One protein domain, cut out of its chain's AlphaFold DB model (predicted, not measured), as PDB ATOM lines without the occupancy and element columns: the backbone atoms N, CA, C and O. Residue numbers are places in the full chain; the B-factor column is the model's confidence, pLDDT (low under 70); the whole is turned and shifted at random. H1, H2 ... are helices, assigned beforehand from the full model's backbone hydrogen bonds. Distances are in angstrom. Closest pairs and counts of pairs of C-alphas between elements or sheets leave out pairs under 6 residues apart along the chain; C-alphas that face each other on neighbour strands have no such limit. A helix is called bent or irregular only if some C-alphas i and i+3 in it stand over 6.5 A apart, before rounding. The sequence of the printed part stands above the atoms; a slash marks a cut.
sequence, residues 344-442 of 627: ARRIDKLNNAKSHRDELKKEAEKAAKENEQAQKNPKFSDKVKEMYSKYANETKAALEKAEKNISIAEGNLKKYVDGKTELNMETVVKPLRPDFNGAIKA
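AT A GLANCE: This is residues 344 to 442 of the 627 residues of the protein "Peptidoglycan DD-metalloendopeptidase family protein" of Treponema pedis (UniProt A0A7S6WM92). You are looking at a long helical hairpin, the two long helices H2 and H1 side by side and running opposite ways, with an extended tail that folds back along the length of the pair and ends in the short helix H3. H3 sits near the end of the rod where H1 turns into H2, close to the first turns of H2, while residues 418 to 435 before it make one long stretch with no named element. The printed part has 99 residues with three named helices, in the order H1, H2, H3 along the chain, and no named strand; the class is all helix. The outline is a rod, with the C-alphas spanning 59 by 20 by 17 A along their three main axes, and the whole is loose, with a radius of gyration of the C-alphas of 17.8 A.

HOW THE PARTS SIT: Begin with the longest helix, H2, residues 382 to 417, and set beside it H1, residues 344 to 376. The two touch, with 40 pairs of C-alphas within 8 A. Their closest C-alphas are those of Ala 367 and Ala 392, 4.9 A apart. Their lines stand at a shallow tilt of 19 degrees and they run opposite ways, with their centres 8.1 A apart. They form a helical hairpin, joined by a tight link of 5 residues. Now look at residues 384 to 387 of H2, the part of that helix with which alone it touches H3, residues 436 to 442. Here 4 pairs of C-alphas are within 8 A, and the closest are those of Val 384 and Ala 439, 6.8 A apart. H2 and H3 run opposite ways at a shallow tilt of 20 degrees, and they too form a helical hairpin, though their centres are 27.5 A apart. H1 and H3 are apart. In the backbones of H1, H2 and H3, every O i to N i+4 pair is within hydrogen-bond range.

IN THESE COORDINATES: Find C-alpha 382, of Asp 382, at (-11.515, -34.075, -13.514); from there H2 runs for 36 residues to C-alpha 417 at (-34.610, -4.054, 23.442), 52.9 A from first to last C-alpha. Go back to the first printed residue, Ala 344, whose C-alpha is at (-39.540, -3.107, 13.238). From it H1 runs for 33 residues to C-alpha 376 at (-20.648, -40.053, -11.112), 48.1 A from first to last C-alpha. After Val 417, trace residues 418 to 435 past C-alpha 429 at (-21.514, -13.018, -1.145); the C-alphas of this stretch lie 6 to 32 A from the mean of all C-alphas. H3 then takes 7 residues, from Phe 436 to Ala 442, and its last C-alpha is at (-14.526, -26.987, -24.726). None of the three helices is bent or irregular.

THE WHOLE: For the full length, look at the two C-alphas farthest apart, those of Lys 379 and Gly 419, 59.6 A from each other. The first and last printed C-alphas, those of Ala 344 and Ala 442, are 51.4 A apart. The printed residues run from 344 to 442 with no cut, within a full chain of 627 residues. The link from H2 to H3, with 18 residues, is long. In the B-factor column you will find the model's pLDDT, with a mean of 83.4 over the printed part. It is under 70 for 8 residues, namely residues 344 to 349 and 351 to 352, which belong to H1. The mean pLDDT is 87 for H2, 82 for H1 and 77 for H3.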
ATOM      1  N   ALA A 344     -38.912  -2.519  14.427       51.91
ATOM      2  CA  ALA A 344     -39.540  -3.107  13.238       51.91
ATOM      3  C   ALA A 344     -38.535  -3.248  12.073       51.91
ATOM      4  O   ALA A 344     -38.364  -4.343  11.535       51.91
ATOM      5  N   ARG A 345     -37.738  -2.203  11.797       60.09
ATOM      6  CA  ARG A 345     -36.644  -2.246  10.801       60.09
ATOM      7  C   ARG A 345     -35.589  -3.332  11.074       60.09
ATOM      8  O   ARG A 345     -34.960  -3.824  10.135       60.09
ATOM      9  N   ARG A 346     -35.353  -3.719  12.336       69.56
ATOM     10  CA  ARG A 346     -34.447  -4.836  12.690       69.56
ATOM     11  C   ARG A 346     -35.077  -6.194  12.402       69.56
ATOM     12  O   ARG A 346     -34.388  -7.072  11.885       69.56
ATOM     13  N   ILE A 347     -36.374  -6.348  12.673       65.25
ATOM     14  CA  ILE A 347     -37.135  -7.545  12.287       65.25
ATOM     15  C   ILE A 347     -37.111  -7.718  10.759       65.25
ATOM     16  O   ILE A 347     -36.946  -8.838  10.278       65.25
ATOM     17  N   ASP A 348     -37.165  -6.630   9.990       61.91
ATOM     18  CA  ASP A 348     -37.063  -6.684   8.527       61.91
ATOM     19  C   ASP A 348     -35.680  -7.124   8.043       61.91
ATOM     20  O   ASP A 348     -35.580  -8.018   7.202       61.91
ATOM     21  N   LYS A 349     -34.598  -6.585   8.627       69.19
ATOM     22  CA  LYS A 349     -33.228  -7.065   8.359       69.19
ATOM     23  C   LYS A 349     -33.096  -8.569   8.637       69.19
ATOM     24  O   LYS A 349     -32.530  -9.287   7.815       69.19
ATOM     25  N   LEU A 350     -33.674  -9.059   9.738       76.44
ATOM     26  CA  LEU A 350     -33.708 -10.487  10.070       76.44
ATOM     27  C   LEU A 350     -34.522 -11.312   9.056       76.44
ATOM     28  O   LEU A 350     -34.079 -12.378   8.633       76.44
ATOM     29  N   ASN A 351     -35.705 -10.843   8.656       68.50
ATOM     30  CA  ASN A 351     -36.564 -11.545   7.697       68.50
ATOM     31  C   ASN A 351     -35.937 -11.600   6.295       68.50
ATOM     32  O   ASN A 351     -36.029 -12.627   5.615       68.50
ATOM     33  N   ASN A 352     -35.241 -10.538   5.890       69.75
ATOM     34  CA  ASN A 352     -34.483 -10.491   4.642       69.75
ATOM     35  C   ASN A 352     -33.277 -11.441   4.694       69.75
ATOM     36  O   ASN A 352     -33.076 -12.211   3.757       69.75
ATOM     37  N   ALA A 353     -32.538 -11.482   5.811       73.19
ATOM     38  CA  ALA A 353     -31.462 -12.454   6.023       73.19
ATOM     39  C   ALA A 353     -31.972 -13.910   5.986       73.19
ATOM     40  O   ALA A 353     -31.370 -14.756   5.328       73.19
ATOM     41  N   LYS A 354     -33.124 -14.197   6.612       76.38
ATOM     42  CA  LYS A 354     -33.795 -15.511   6.548       76.38
ATOM     43  C   LYS A 354     -34.202 -15.890   5.125       76.38
ATOM     44  O   LYS A 354     -33.942 -17.011   4.705       76.38
ATOM     45  N   SER A 355     -34.776 -14.953   4.373       76.19
ATOM     46  CA  SER A 355     -35.172 -15.177   2.976       76.19
ATOM     47  C   SER A 355     -33.956 -15.458   2.087       76.19
ATOM     48  O   SER A 355     -33.957 -16.424   1.329       76.19
ATOM     49  N   HIS A 356     -32.877 -14.686   2.250       76.81
ATOM     50  CA  HIS A 356     -31.620 -14.896   1.534       76.81
ATOM     51  C   HIS A 356     -30.959 -16.241   1.882       76.81
ATOM     52  O   HIS A 356     -30.484 -16.950   0.996       76.81
ATOM     53  N   ARG A 357     -30.994 -16.651   3.157       86.38
ATOM     54  CA  ARG A 357     -30.559 -17.984   3.596       86.38
ATOM     55  C   ARG A 357     -31.395 -19.085   2.948       86.38
ATOM     56  O   ARG A 357     -30.830 -20.059   2.466       86.38
ATOM     57  N   ASP A 358     -32.718 -18.943   2.898       82.50
ATOM     58  CA  ASP A 358     -33.609 -19.932   2.273       82.50
ATOM     59  C   ASP A 358     -33.372 -20.056   0.750       82.50
ATOM     60  O   ASP A 358     -33.532 -21.142   0.187       82.50
ATOM     61  N   GLU A 359     -32.957 -18.979   0.076       84.31
ATOM     62  CA  GLU A 359     -32.484 -19.011  -1.317       84.31
ATOM     63  C   GLU A 359     -31.132 -19.719  -1.454       84.31
ATOM     64  O   GLU A 359     -31.013 -20.651  -2.253       84.31
ATOM     65  N   LEU A 360     -30.133 -19.335  -0.648       86.75
ATOM     66  CA  LEU A 360     -28.815 -19.981  -0.621       86.75
ATOM     67  C   LEU A 360     -28.916 -21.471  -0.290       86.75
ATOM     68  O   LEU A 360     -28.188 -22.270  -0.867       86.75
ATOM     69  N   LYS A 361     -29.851 -21.868   0.579       91.19
ATOM     70  CA  LYS A 361     -30.098 -23.270   0.922       91.19
ATOM     71  C   LYS A 361     -30.580 -24.072  -0.285       91.19
ATOM     72  O   LYS A 361     -30.014 -25.122  -0.570       91.19
ATOM     73  N   LYS A 362     -31.564 -23.562  -1.034       90.50
ATOM     74  CA  LYS A 362     -32.026 -24.197  -2.284       90.50
ATOM     75  C   LYS A 362     -30.908 -24.291  -3.320       90.50
ATOM     76  O   LYS A 362     -30.839 -25.267  -4.062       90.50
ATOM     77  N   GLU A 363     -30.045 -23.280  -3.382       88.88
ATOM     78  CA  GLU A 363     -28.919 -23.264  -4.313       88.88
ATOM     79  C   GLU A 363     -27.814 -24.245  -3.911       88.88
ATOM     80  O   GLU A 363     -27.349 -24.988  -4.766       88.88
ATOM     81  N   ALA A 364     -27.470 -24.338  -2.625       91.12
ATOM     82  CA  ALA A 364     -26.528 -25.322  -2.098       91.12
ATOM     83  C   ALA A 364     -27.057 -26.762  -2.250       91.12
ATOM     84  O   ALA A 364     -26.324 -27.641  -2.694       91.12
ATOM     85  N   GLU A 365     -28.345 -27.010  -1.973       92.50
ATOM     86  CA  GLU A 365     -28.999 -28.308  -2.220       92.50
ATOM     87  C   GLU A 365     -28.964 -28.698  -3.708       92.50
ATOM     88  O   GLU A 365     -28.795 -29.874  -4.043       92.50
ATOM     89  N   LYS A 366     -29.110 -27.722  -4.611       92.31
ATOM     90  CA  LYS A 366     -28.992 -27.931  -6.057       92.31
ATOM     91  C   LYS A 366     -27.542 -28.181  -6.477       92.31
ATOM     92  O   LYS A 366     -27.291 -29.156  -7.180       92.31
ATOM     93  N   ALA A 367     -26.601 -27.352  -6.033       91.06
ATOM     94  CA  ALA A 367     -25.180 -27.469  -6.353       91.06
ATOM     95  C   ALA A 367     -24.588 -28.793  -5.843       91.06
ATOM     96  O   ALA A 367     -23.824 -29.432  -6.559       91.06
ATOM     97  N   ALA A 368     -25.000 -29.256  -4.658       92.44
ATOM     98  CA  ALA A 368     -24.611 -30.559  -4.123       92.44
ATOM     99  C   ALA A 368     -25.095 -31.722  -5.009       92.44
ATOM    100  O   ALA A 368     -24.306 -32.612  -5.320       92.44
ATOM    101  N   LYS A 369     -26.354 -31.691  -5.474       92.94
ATOM    102  CA  LYS A 369     -26.909 -32.707  -6.390       92.94
ATOM    103  C   LYS A 369     -26.251 -32.677  -7.769       92.94
ATOM    104  O   LYS A 369     -25.926 -33.729  -8.309       92.94
ATOM    105  N   GLU A 370     -26.043 -31.485  -8.332       90.88
ATOM    106  CA  GLU A 370     -25.340 -31.316  -9.610       90.88
ATOM    107  C   GLU A 370     -23.889 -31.813  -9.510       90.88
ATOM    108  O   GLU A 370     -23.427 -32.516 -10.405       90.88
ATOM    109  N   ASN A 371     -23.202 -31.546  -8.393       92.25
ATOM    110  CA  ASN A 371     -21.872 -32.083  -8.123       92.25
ATOM    111  C   ASN A 371     -21.878 -33.613  -7.993       92.25
ATOM    112  O   ASN A 371     -21.093 -34.274  -8.661       92.25
ATOM    113  N   GLU A 372     -22.783 -34.201  -7.205       92.81
ATOM    114  CA  GLU A 372     -22.887 -35.662  -7.061       92.81
ATOM    115  C   GLU A 372     -23.105 -36.363  -8.417       92.81
ATOM    116  O   GLU A 372     -22.471 -37.378  -8.708       92.81
ATOM    117  N   GLN A 373     -23.960 -35.795  -9.274       90.69
ATOM    118  CA  GLN A 373     -24.178 -36.279 -10.640       90.69
ATOM    119  C   GLN A 373     -22.932 -36.101 -11.521       90.69
ATOM    120  O   GLN A 373     -22.585 -37.013 -12.270       90.69
ATOM    121  N   ALA A 374     -22.233 -34.968 -11.409       88.69
ATOM    122  CA  ALA A 374     -21.011 -34.700 -12.162       88.69
ATOM    123  C   ALA A 374     -19.859 -35.649 -11.784       88.69
ATOM    124  O   ALA A 374     -19.182 -36.155 -12.678       88.69
ATOM    125  N   GLN A 375     -19.672 -35.952 -10.493       90.56
ATOM    126  CA  GLN A 375     -18.660 -36.917 -10.040       90.56
ATOM    127  C   GLN A 375     -18.936 -38.327 -10.579       90.56
ATOM    128  O   GLN A 375     -18.013 -39.017 -11.009       90.56
ATOM    129  N   LYS A 376     -20.212 -38.739 -10.607       91.31
ATOM    130  CA  LYS A 376     -20.648 -40.053 -11.112       91.31
ATOM    131  C   LYS A 376     -20.644 -40.168 -12.642       91.31
ATOM    132  O   LYS A 376     -20.794 -41.275 -13.153       91.31
ATOM    133  N   ASN A 377     -20.494 -39.068 -13.383       87.25
ATOM    134  CA  ASN A 377     -20.517 -39.089 -14.843       87.25
ATOM    135  C   ASN A 377     -19.131 -39.461 -15.421       87.25
ATOM    136  O   ASN A 377     -18.188 -38.676 -15.282       87.25
ATOM    137  N   PRO A 378     -18.983 -40.602 -16.125       83.31
ATOM    138  CA  PRO A 378     -17.710 -40.991 -16.733       83.31
ATOM    139  C   PRO A 378     -17.315 -40.116 -17.934       83.31
ATOM    140  O   PRO A 378     -16.164 -40.158 -18.350       83.31
ATOM    141  N   LYS A 379     -18.237 -39.313 -18.492       81.69
ATOM    142  CA  LYS A 379     -17.960 -38.410 -19.624       81.69
ATOM    143  C   LYS A 379     -17.363 -37.058 -19.219       81.69
ATOM    144  O   LYS A 379     -16.965 -36.298 -20.094       81.69
ATOM    145  N   PHE A 380     -17.344 -36.718 -17.930       84.50
ATOM    146  CA  PHE A 380     -16.794 -35.446 -17.452       84.50
ATOM    147  C   PHE A 380     -15.344 -35.614 -16.996       84.50
ATOM    148  O   PHE A 380     -15.031 -36.543 -16.242       84.50
ATOM    149  N   SER A 381     -14.478 -34.685 -17.409       87.00
ATOM    150  CA  SER A 381     -13.095 -34.623 -16.937       87.00
ATOM    151  C   SER A 381     -13.011 -34.261 -15.454       87.00
ATOM    152  O   SER A 381     -13.946 -33.707 -14.862       87.00
ATOM    153  N   ASP A 382     -11.836 -34.492 -14.879       86.69
ATOM    154  CA  ASP A 382     -11.515 -34.075 -13.514       86.69
ATOM    155  C   ASP A 382     -11.606 -32.554 -13.341       86.69
ATOM    156  O   ASP A 382     -12.033 -32.084 -12.291       86.69
ATOM    157  N   LYS A 383     -11.324 -31.771 -14.391       85.69
ATOM    158  CA  LYS A 383     -11.434 -30.307 -14.362       85.69
ATOM    159  C   LYS A 383     -12.888 -29.837 -14.290       85.69
ATOM    160  O   LYS A 383     -13.210 -28.943 -13.509       85.69
ATOM    161  N   VAL A 384     -13.791 -30.447 -15.061       85.62
ATOM    162  CA  VAL A 384     -15.235 -30.157 -14.971       85.62
ATOM    163  C   VAL A 384     -15.777 -30.585 -13.603       85.62
ATOM    164  O   VAL A 384     -16.504 -29.821 -12.965       85.62
ATOM    165  N   LYS A 385     -15.367 -31.758 -13.107       88.69
ATOM    166  CA  LYS A 385     -15.695 -32.250 -11.758       88.69
ATOM    167  C   LYS A 385     -15.187 -31.322 -10.649       88.69
ATOM    168  O   LYS A 385     -15.917 -31.073  -9.689       88.69
ATOM    169  N   GLU A 386     -13.986 -30.766 -10.785       89.75
ATOM    170  CA  GLU A 386     -13.420 -29.793  -9.847       89.75
ATOM    171  C   GLU A 386     -14.255 -28.505  -9.805       89.75
ATOM    172  O   GLU A 386     -14.574 -28.026  -8.716       89.75
ATOM    173  N   MET A 387     -14.703 -27.981 -10.954       88.19
ATOM    174  CA  MET A 387     -15.579 -26.797 -10.984       88.19
ATOM    175  C   MET A 387     -16.906 -27.021 -10.246       88.19
ATOM    176  O   MET A 387     -17.352 -26.139  -9.508       88.19
ATOM    177  N   TYR A 388     -17.540 -28.185 -10.429       88.88
ATOM    178  CA  TYR A 388     -18.773 -28.533  -9.711       88.88
ATOM    179  C   TYR A 388     -18.533 -28.659  -8.200       88.88
ATOM    180  O   TYR A 388     -19.311 -28.121  -7.409       88.88
ATOM    181  N   SER A 389     -17.434 -29.304  -7.799       90.44
ATOM    182  CA  SER A 389     -17.030 -29.439  -6.394       90.44
ATOM    183  C   SER A 389     -16.764 -28.074  -5.748       90.44
ATOM    184  O   SER A 389     -17.299 -27.769  -4.682       90.44
ATOM    185  N   LYS A 390     -16.024 -27.198  -6.437       91.50
ATOM    186  CA  LYS A 390     -15.738 -25.830  -5.994       91.50
ATOM    187  C   LYS A 390     -17.018 -25.015  -5.793       91.50
ATOM    188  O   LYS A 390     -17.209 -24.465  -4.711       91.50
ATOM    189  N   TYR A 391     -17.924 -24.992  -6.773       90.81
ATOM    190  CA  TYR A 391     -19.195 -24.258  -6.665       90.81
ATOM    191  C   TYR A 391     -20.092 -24.789  -5.531       90.81
ATOM    192  O   TYR A 391     -20.699 -23.999  -4.802       90.81
ATOM    193  N   ALA A 392     -20.141 -26.110  -5.316       91.31
ATOM    194  CA  ALA A 392     -20.863 -26.712  -4.192       91.31
ATOM    195  C   ALA A 392     -20.254 -26.331  -2.825       91.31
ATOM    196  O   ALA A 392     -20.986 -25.999  -1.891       91.31
ATOM    197  N   ASN A 393     -18.924 -26.311  -2.709       92.19
ATOM    198  CA  ASN A 393     -18.237 -25.913  -1.477       92.19
ATOM    199  C   ASN A 393     -18.398 -24.409  -1.185       92.19
ATOM    200  O   ASN A 393     -18.674 -24.029  -0.047       92.19
ATOM    201  N   GLU A 394     -18.297 -23.552  -2.203       91.75
ATOM    202  CA  GLU A 394     -18.498 -22.103  -2.070       91.75
ATOM    203  C   GLU A 394     -19.946 -21.754  -1.684       91.75
ATOM    204  O   GLU A 394     -20.166 -20.912  -0.809       91.75
ATOM    205  N   THR A 395     -20.946 -22.422  -2.274       89.75
ATOM    206  CA  THR A 395     -22.365 -22.215  -1.914       89.75
ATOM    207  C   THR A 395     -22.686 -22.720  -0.509       89.75
ATOM    208  O   THR A 395     -23.425 -22.050   0.215       89.75
ATOM    209  N   LYS A 396     -22.074 -23.828  -0.068       92.88
ATOM    210  CA  LYS A 396     -22.168 -24.297   1.322       92.88
ATOM    211  C   LYS A 396     -21.555 -23.296   2.314       92.88
ATOM    212  O   LYS A 396     -22.215 -22.929   3.283       92.88
ATOM    213  N   ALA A 397     -20.352 -22.788   2.049       91.31
ATOM    214  CA  ALA A 397     -19.702 -21.796   2.912       91.31
ATOM    215  C   ALA A 397     -20.480 -20.463   2.979       91.31
ATOM    216  O   ALA A 397     -20.536 -19.818   4.029       91.31
ATOM    217  N   ALA A 398     -21.123 -20.048   1.881       90.25
ATOM    218  CA  ALA A 398     -22.015 -18.887   1.872       90.25
ATOM    219  C   ALA A 398     -23.280 -19.115   2.725       90.25
ATOM    220  O   ALA A 398     -23.704 -18.209   3.447       90.25
ATOM    221  N   LEU A 399     -23.854 -20.324   2.688       91.50
ATOM    222  CA  LEU A 399     -24.995 -20.711   3.522       91.50
ATOM    223  C   LEU A 399     -24.644 -20.688   5.020       91.50
ATOM    224  O   LEU A 399     -25.384 -20.091   5.799       91.50
ATOM    225  N   GLU A 400     -23.503 -21.256   5.418       92.75
ATOM    226  CA  GLU A 400     -23.041 -21.270   6.819       92.75
ATOM    227  C   GLU A 400     -22.890 -19.844   7.390       92.75
ATOM    228  O   GLU A 400     -23.351 -19.552   8.498       92.75
ATOM    229  N   LYS A 401     -22.339 -18.907   6.603       90.81
ATOM    230  CA  LYS A 401     -22.268 -17.481   6.977       90.81
ATOM    231  C   LYS A 401     -23.646 -16.823   7.079       90.81
ATOM    232  O   LYS A 401     -23.879 -16.023   7.987       90.81
ATOM    233  N   ALA A 402     -24.575 -17.159   6.184       87.75
ATOM    234  CA  ALA A 402     -25.947 -16.654   6.248       87.75
ATOM    235  C   ALA A 402     -26.681 -17.138   7.511       87.75
ATOM    236  O   ALA A 402     -27.387 -16.354   8.149       87.75
ATOM    237  N   GLU A 403     -26.473 -18.390   7.929       90.44
ATOM    238  CA  GLU A 403     -27.039 -18.928   9.173       90.44
ATOM    239  C   GLU A 403     -26.417 -18.288  10.423       90.44
ATOM    240  O   GLU A 403     -27.147 -17.901  11.342       90.44
ATOM    241  N   LYS A 404     -25.099 -18.046  10.425       90.38
ATOM    242  CA  LYS A 404     -24.427 -17.267  11.478       90.38
ATOM    243  C   LYS A 404     -25.002 -15.849  11.600       90.38
ATOM    244  O   LYS A 404     -25.288 -15.395  12.708       90.38
ATOM    245  N   ASN A 405     -25.238 -15.170  10.477       85.69
ATOM    246  CA  ASN A 405     -25.833 -13.832  10.461       85.69
ATOM    247  C   ASN A 405     -27.272 -13.793  10.993       85.69
ATOM    248  O   ASN A 405     -27.639 -12.815  11.641       85.69
ATOM    249  N   ILE A 406     -28.076 -14.838  10.772       86.88
ATOM    250  CA  ILE A 406     -29.418 -14.943  11.372       86.88
ATOM    251  C   ILE A 406     -29.314 -14.979  12.899       86.88
ATOM    252  O   ILE A 406     -30.007 -14.212  13.564       86.88
ATOM    253  N   SER A 407     -28.413 -15.798  13.448       88.31
ATOM    254  CA  SER A 407     -28.173 -15.873  14.897       88.31
ATOM    255  C   SER A 407     -27.702 -14.527  15.475       88.31
ATOM    256  O   SER A 407     -28.222 -14.061  16.491       88.31
ATOM    257  N   ILE A 408     -26.794 -13.832  14.776       85.50
ATOM    258  CA  ILE A 408     -26.354 -12.473  15.138       85.50
ATOM    259  C   ILE A 408     -27.532 -11.485  15.126       85.50
ATOM    260  O   ILE A 408     -27.697 -10.722  16.076       85.50
ATOM    261  N   ALA A 409     -28.376 -11.505  14.091       79.94
ATOM    262  CA  ALA A 409     -29.523 -10.608  13.971       79.94
ATOM    263  C   ALA A 409     -30.610 -10.878  15.034       79.94
ATOM    264  O   ALA A 409     -31.177  -9.932  15.582       79.94
ATOM    265  N   GLU A 410     -30.860 -12.143  15.390       83.06
ATOM    266  CA  GLU A 410     -31.749 -12.521  16.502       83.06
ATOM    267  C   GLU A 410     -31.188 -12.068  17.859       83.06
ATOM    268  O   GLU A 410     -31.916 -11.494  18.672       83.06
ATOM    269  N   GLY A 411     -29.879 -12.224  18.078       83.69
ATOM    270  CA  GLY A 411     -29.196 -11.685  19.256       83.69
ATOM    271  C   GLY A 411     -29.250 -10.155  19.333       83.69
ATOM    272  O   GLY A 411     -29.499  -9.596  20.403       83.69
ATOM    273  N   ASN A 412     -29.073  -9.465  18.203       84.81
ATOM    274  CA  ASN A 412     -29.116  -8.004  18.121       84.81
ATOM    275  C   ASN A 412     -30.511  -7.432  18.405       84.81
ATOM    276  O   ASN A 412     -30.606  -6.380  19.028       84.81
ATOM    277  N   LEU A 413     -31.591  -8.130  18.040       77.00
ATOM    278  CA  LEU A 413     -32.955  -7.736  18.418       77.00
ATOM    279  C   LEU A 413     -33.150  -7.705  19.936       77.00
ATOM    280  O   LEU A 413     -33.678  -6.726  20.462       77.00
ATOM    281  N   LYS A 414     -32.683  -8.740  20.650       82.44
ATOM    282  CA  LYS A 414     -32.724  -8.756  22.121       82.44
ATOM    283  C   LYS A 414     -31.846  -7.651  22.710       82.44
ATOM    284  O   LYS A 414     -32.284  -6.932  23.602       82.44
ATOM    285  N   LYS A 415     -30.629  -7.481  22.187       82.19
ATOM    286  CA  LYS A 415     -29.703  -6.425  22.622       82.19
ATOM    287  C   LYS A 415     -30.286  -5.027  22.436       82.19
ATOM    288  O   LYS A 415     -30.169  -4.222  23.349       82.19
ATOM    289  N   TYR A 416     -30.955  -4.762  21.318       79.12
ATOM    290  CA  TYR A 416     -31.617  -3.484  21.068       79.12
ATOM    291  C   TYR A 416     -32.723  -3.204  22.095       79.12
ATOM    292  O   TYR A 416     -32.736  -2.131  22.695       79.12
ATOM    293  N   VAL A 417     -33.598  -4.180  22.374       73.06
ATOM    294  CA  VAL A 417     -34.610  -4.054  23.442       73.06
ATOM    295  C   VAL A 417     -33.932  -3.782  24.786       73.06
ATOM    296  O   VAL A 417     -34.299  -2.828  25.465       73.06
ATOM    297  N   ASP A 418     -32.868  -4.508  25.122       75.06
ATOM    298  CA  ASP A 418     -32.077  -4.307  26.344       75.06
ATOM    299  C   ASP A 418     -31.253  -2.998  26.386       75.06
ATOM    300  O   ASP A 418     -30.670  -2.693  27.425       75.06
ATOM    301  N   GLY A 419     -31.154  -2.232  25.291       75.88
ATOM    302  CA  GLY A 419     -30.289  -1.044  25.202       75.88
ATOM    303  C   GLY A 419     -28.780  -1.351  25.162       75.88
ATOM    304  O   GLY A 419     -27.968  -0.519  25.554       75.88
ATOM    305  N   LYS A 420     -28.395  -2.555  24.719       82.25
ATOM    306  CA  LYS A 420     -27.017  -3.081  24.690       82.25
ATOM    307  C   LYS A 420     -26.404  -3.032  23.287       82.25
ATOM    308  O   LYS A 420     -27.103  -3.099  22.280       82.25
ATOM    309  N   THR A 421     -25.073  -3.018  23.225       83.69
ATOM    310  CA  THR A 421     -24.297  -2.938  21.978       83.69
ATOM    311  C   THR A 421     -24.505  -4.150  21.058       83.69
ATOM    312  O   THR A 421     -24.315  -5.311  21.452       83.69
ATOM    313  N   GLU A 422     -24.870  -3.869  19.808       83.75
ATOM    314  CA  GLU A 422     -25.078  -4.848  18.734       83.75
ATOM    315  C   GLU A 422     -23.750  -5.401  18.179       83.75
ATOM    316  O   GLU A 422     -22.690  -4.798  18.333       83.75
ATOM    317  N   LEU A 423     -23.800  -6.584  17.558       81.19
ATOM    318  CA  LEU A 423     -22.675  -7.199  16.843       81.19
ATOM    319  C   LEU A 423     -22.790  -6.961  15.335       81.19
ATOM    320  O   LEU A 423     -23.888  -6.984  14.777       81.19
ATOM    321  N   ASN A 424     -21.650  -6.812  14.666       81.88
ATOM    322  CA  ASN A 424     -21.602  -6.707  13.211       81.88
ATOM    323  C   ASN A 424     -21.879  -8.070  12.552       81.88
ATOM    324  O   ASN A 424     -21.393  -9.102  13.011       81.88
ATOM    325  N   MET A 425     -22.646  -8.052  11.461       78.81
ATOM    326  CA  MET A 425     -22.864  -9.212  10.591       78.81
ATOM    327  C   MET A 425     -21.718  -9.353   9.580       78.81
ATOM    328  O   MET A 425     -21.090  -8.366   9.202       78.81
ATOM    329  N   GLU A 426     -21.470 -10.575   9.114       81.19
ATOM    330  CA  GLU A 426     -20.487 -10.858   8.066       81.19
ATOM    331  C   GLU A 426     -21.041 -10.560   6.667       81.19
ATOM    332  O   GLU A 426     -22.231 -10.737   6.399       81.19
ATOM    333  N   THR A 427     -20.174 -10.180   5.729       80.31
ATOM    334  CA  THR A 427     -20.560 -10.043   4.320       80.31
ATOM    335  C   THR A 427     -20.781 -11.423   3.697       80.31
ATOM    336  O   THR A 427     -19.834 -12.188   3.498       80.31
ATOM    337  N   VAL A 428     -22.032 -11.730   3.350       78.62
ATOM    338  CA  VAL A 428     -22.395 -12.925   2.578       78.62
ATOM    339  C   VAL A 428     -22.421 -12.551   1.100       78.62
ATOM    340  O   VAL A 428     -23.228 -11.726   0.678       78.62
ATOM    341  N   VAL A 429     -21.532 -13.155   0.314       80.00
ATOM    342  CA  VAL A 429     -21.514 -13.018  -1.145       80.00
ATOM    343  C   VAL A 429     -22.054 -14.308  -1.743       80.00
ATOM    344  O   VAL A 429     -21.562 -15.393  -1.435       80.00
ATOM    345  N   LYS A 430     -23.067 -14.189  -2.602       79.00
ATOM    346  CA  LYS A 430     -23.594 -15.315  -3.370       79.00
ATOM    347  C   LYS A 430     -22.562 -15.743  -4.431       79.00
ATOM    348  O   LYS A 430     -22.183 -14.891  -5.236       79.00
ATOM    349  N   PRO A 431     -22.122 -17.015  -4.472       81.50
ATOM    350  CA  PRO A 431     -21.179 -17.478  -5.487       81.50
ATOM    351  C   PRO A 431     -21.746 -17.346  -6.903       81.50
ATOM    352  O   PRO A 431     -22.918 -17.637  -7.151       81.50
ATOM    353  N   LEU A 432     -20.905 -16.922  -7.844       83.31
ATOM    354  CA  LEU A 432     -21.247 -16.890  -9.264       83.31
ATOM    355  C   LEU A 432     -21.261 -18.319  -9.811       83.31
ATOM    356  O   LEU A 432     -20.276 -19.044  -9.683       83.31
ATOM    357  N   ARG A 433     -22.369 -18.722 -10.442       82.62
ATOM    358  CA  ARG A 433     -22.477 -20.045 -11.067       82.62
ATOM    359  C   ARG A 433     -21.518 -20.138 -12.269       82.62
ATOM    360  O   ARG A 433     -21.649 -19.313 -13.174       82.62
ATOM    361  N   PRO A 434     -20.600 -21.122 -12.318       83.12
ATOM    362  CA  PRO A 434     -19.724 -21.334 -13.471       83.12
ATOM    363  C   PRO A 434     -20.491 -21.659 -14.762       83.12
ATOM    364  O   PRO A 434     -21.572 -22.254 -14.718       83.12
ATOM    365  N   ASP A 435     -19.899 -21.350 -15.921       83.75
ATOM    366  CA  ASP A 435     -20.385 -21.862 -17.209       83.75
ATOM    367  C   ASP A 435     -19.940 -23.317 -17.416       83.75
ATOM    368  O   ASP A 435     -18.945 -23.626 -18.076       83.75
ATOM    369  N   PHE A 436     -20.708 -24.230 -16.827       82.00
ATOM    370  CA  PHE A 436     -20.502 -25.666 -16.985       82.00
ATOM    371  C   PHE A 436     -20.669 -26.129 -18.442       82.00
ATOM    372  O   PHE A 436     -19.938 -27.008 -18.890       82.00
ATOM    373  N   ASN A 437     -21.586 -25.523 -19.204       78.12
ATOM    374  CA  ASN A 437     -21.893 -25.950 -20.572       78.12
ATOM    375  C   ASN A 437     -20.786 -25.556 -21.558       78.12
ATOM    376  O   ASN A 437     -20.442 -26.349 -22.435       78.12
ATOM    377  N   GLY A 438     -20.221 -24.354 -21.415       77.12
ATOM    378  CA  GLY A 438     -19.048 -23.927 -22.175       77.12
ATOM    379  C   GLY A 438     -17.828 -24.798 -21.880       77.12
ATOM    380  O   GLY A 438     -17.136 -25.205 -22.810       77.12
ATOM    381  N   ALA A 439     -17.605 -25.159 -20.612       74.69
ATOM    382  CA  ALA A 439     -16.499 -26.031 -20.219       74.69
ATOM    383  C   ALA A 439     -16.628 -27.461 -20.768       74.69
ATOM    384  O   ALA A 439     -15.666 -27.965 -21.339       74.69
ATOM    385  N   ILE A 440     -17.813 -28.082 -20.671       79.50
ATOM    386  CA  ILE A 440     -18.075 -29.419 -21.238       79.50
ATOM    387  C   ILE A 440     -17.792 -29.417 -22.750       79.50
ATOM    388  O   ILE A 440     -16.984 -30.212 -23.229       79.50
ATOM    389  N   LYS A 441     -18.350 -28.455 -23.499       77.44
ATOM    390  CA  LYS A 441     -18.123 -28.334 -24.952       77.44
ATOM    391  C   LYS A 441     -16.659 -28.064 -25.319       77.44
ATOM    392  O   LYS A 441     -16.177 -28.542 -26.342       77.44
ATOM    393  N   ALA A 442     -15.942 -27.287 -24.507       71.12
ATOM    394  CA  ALA A 442     -14.526 -26.987 -24.726       71.12
ATOM    395  C   ALA A 442     -13.598 -28.196 -24.492       71.12
ATOM    396  O   ALA A 442     -12.432 -28.146 -24.888       71.12
TER     397      ALA A 442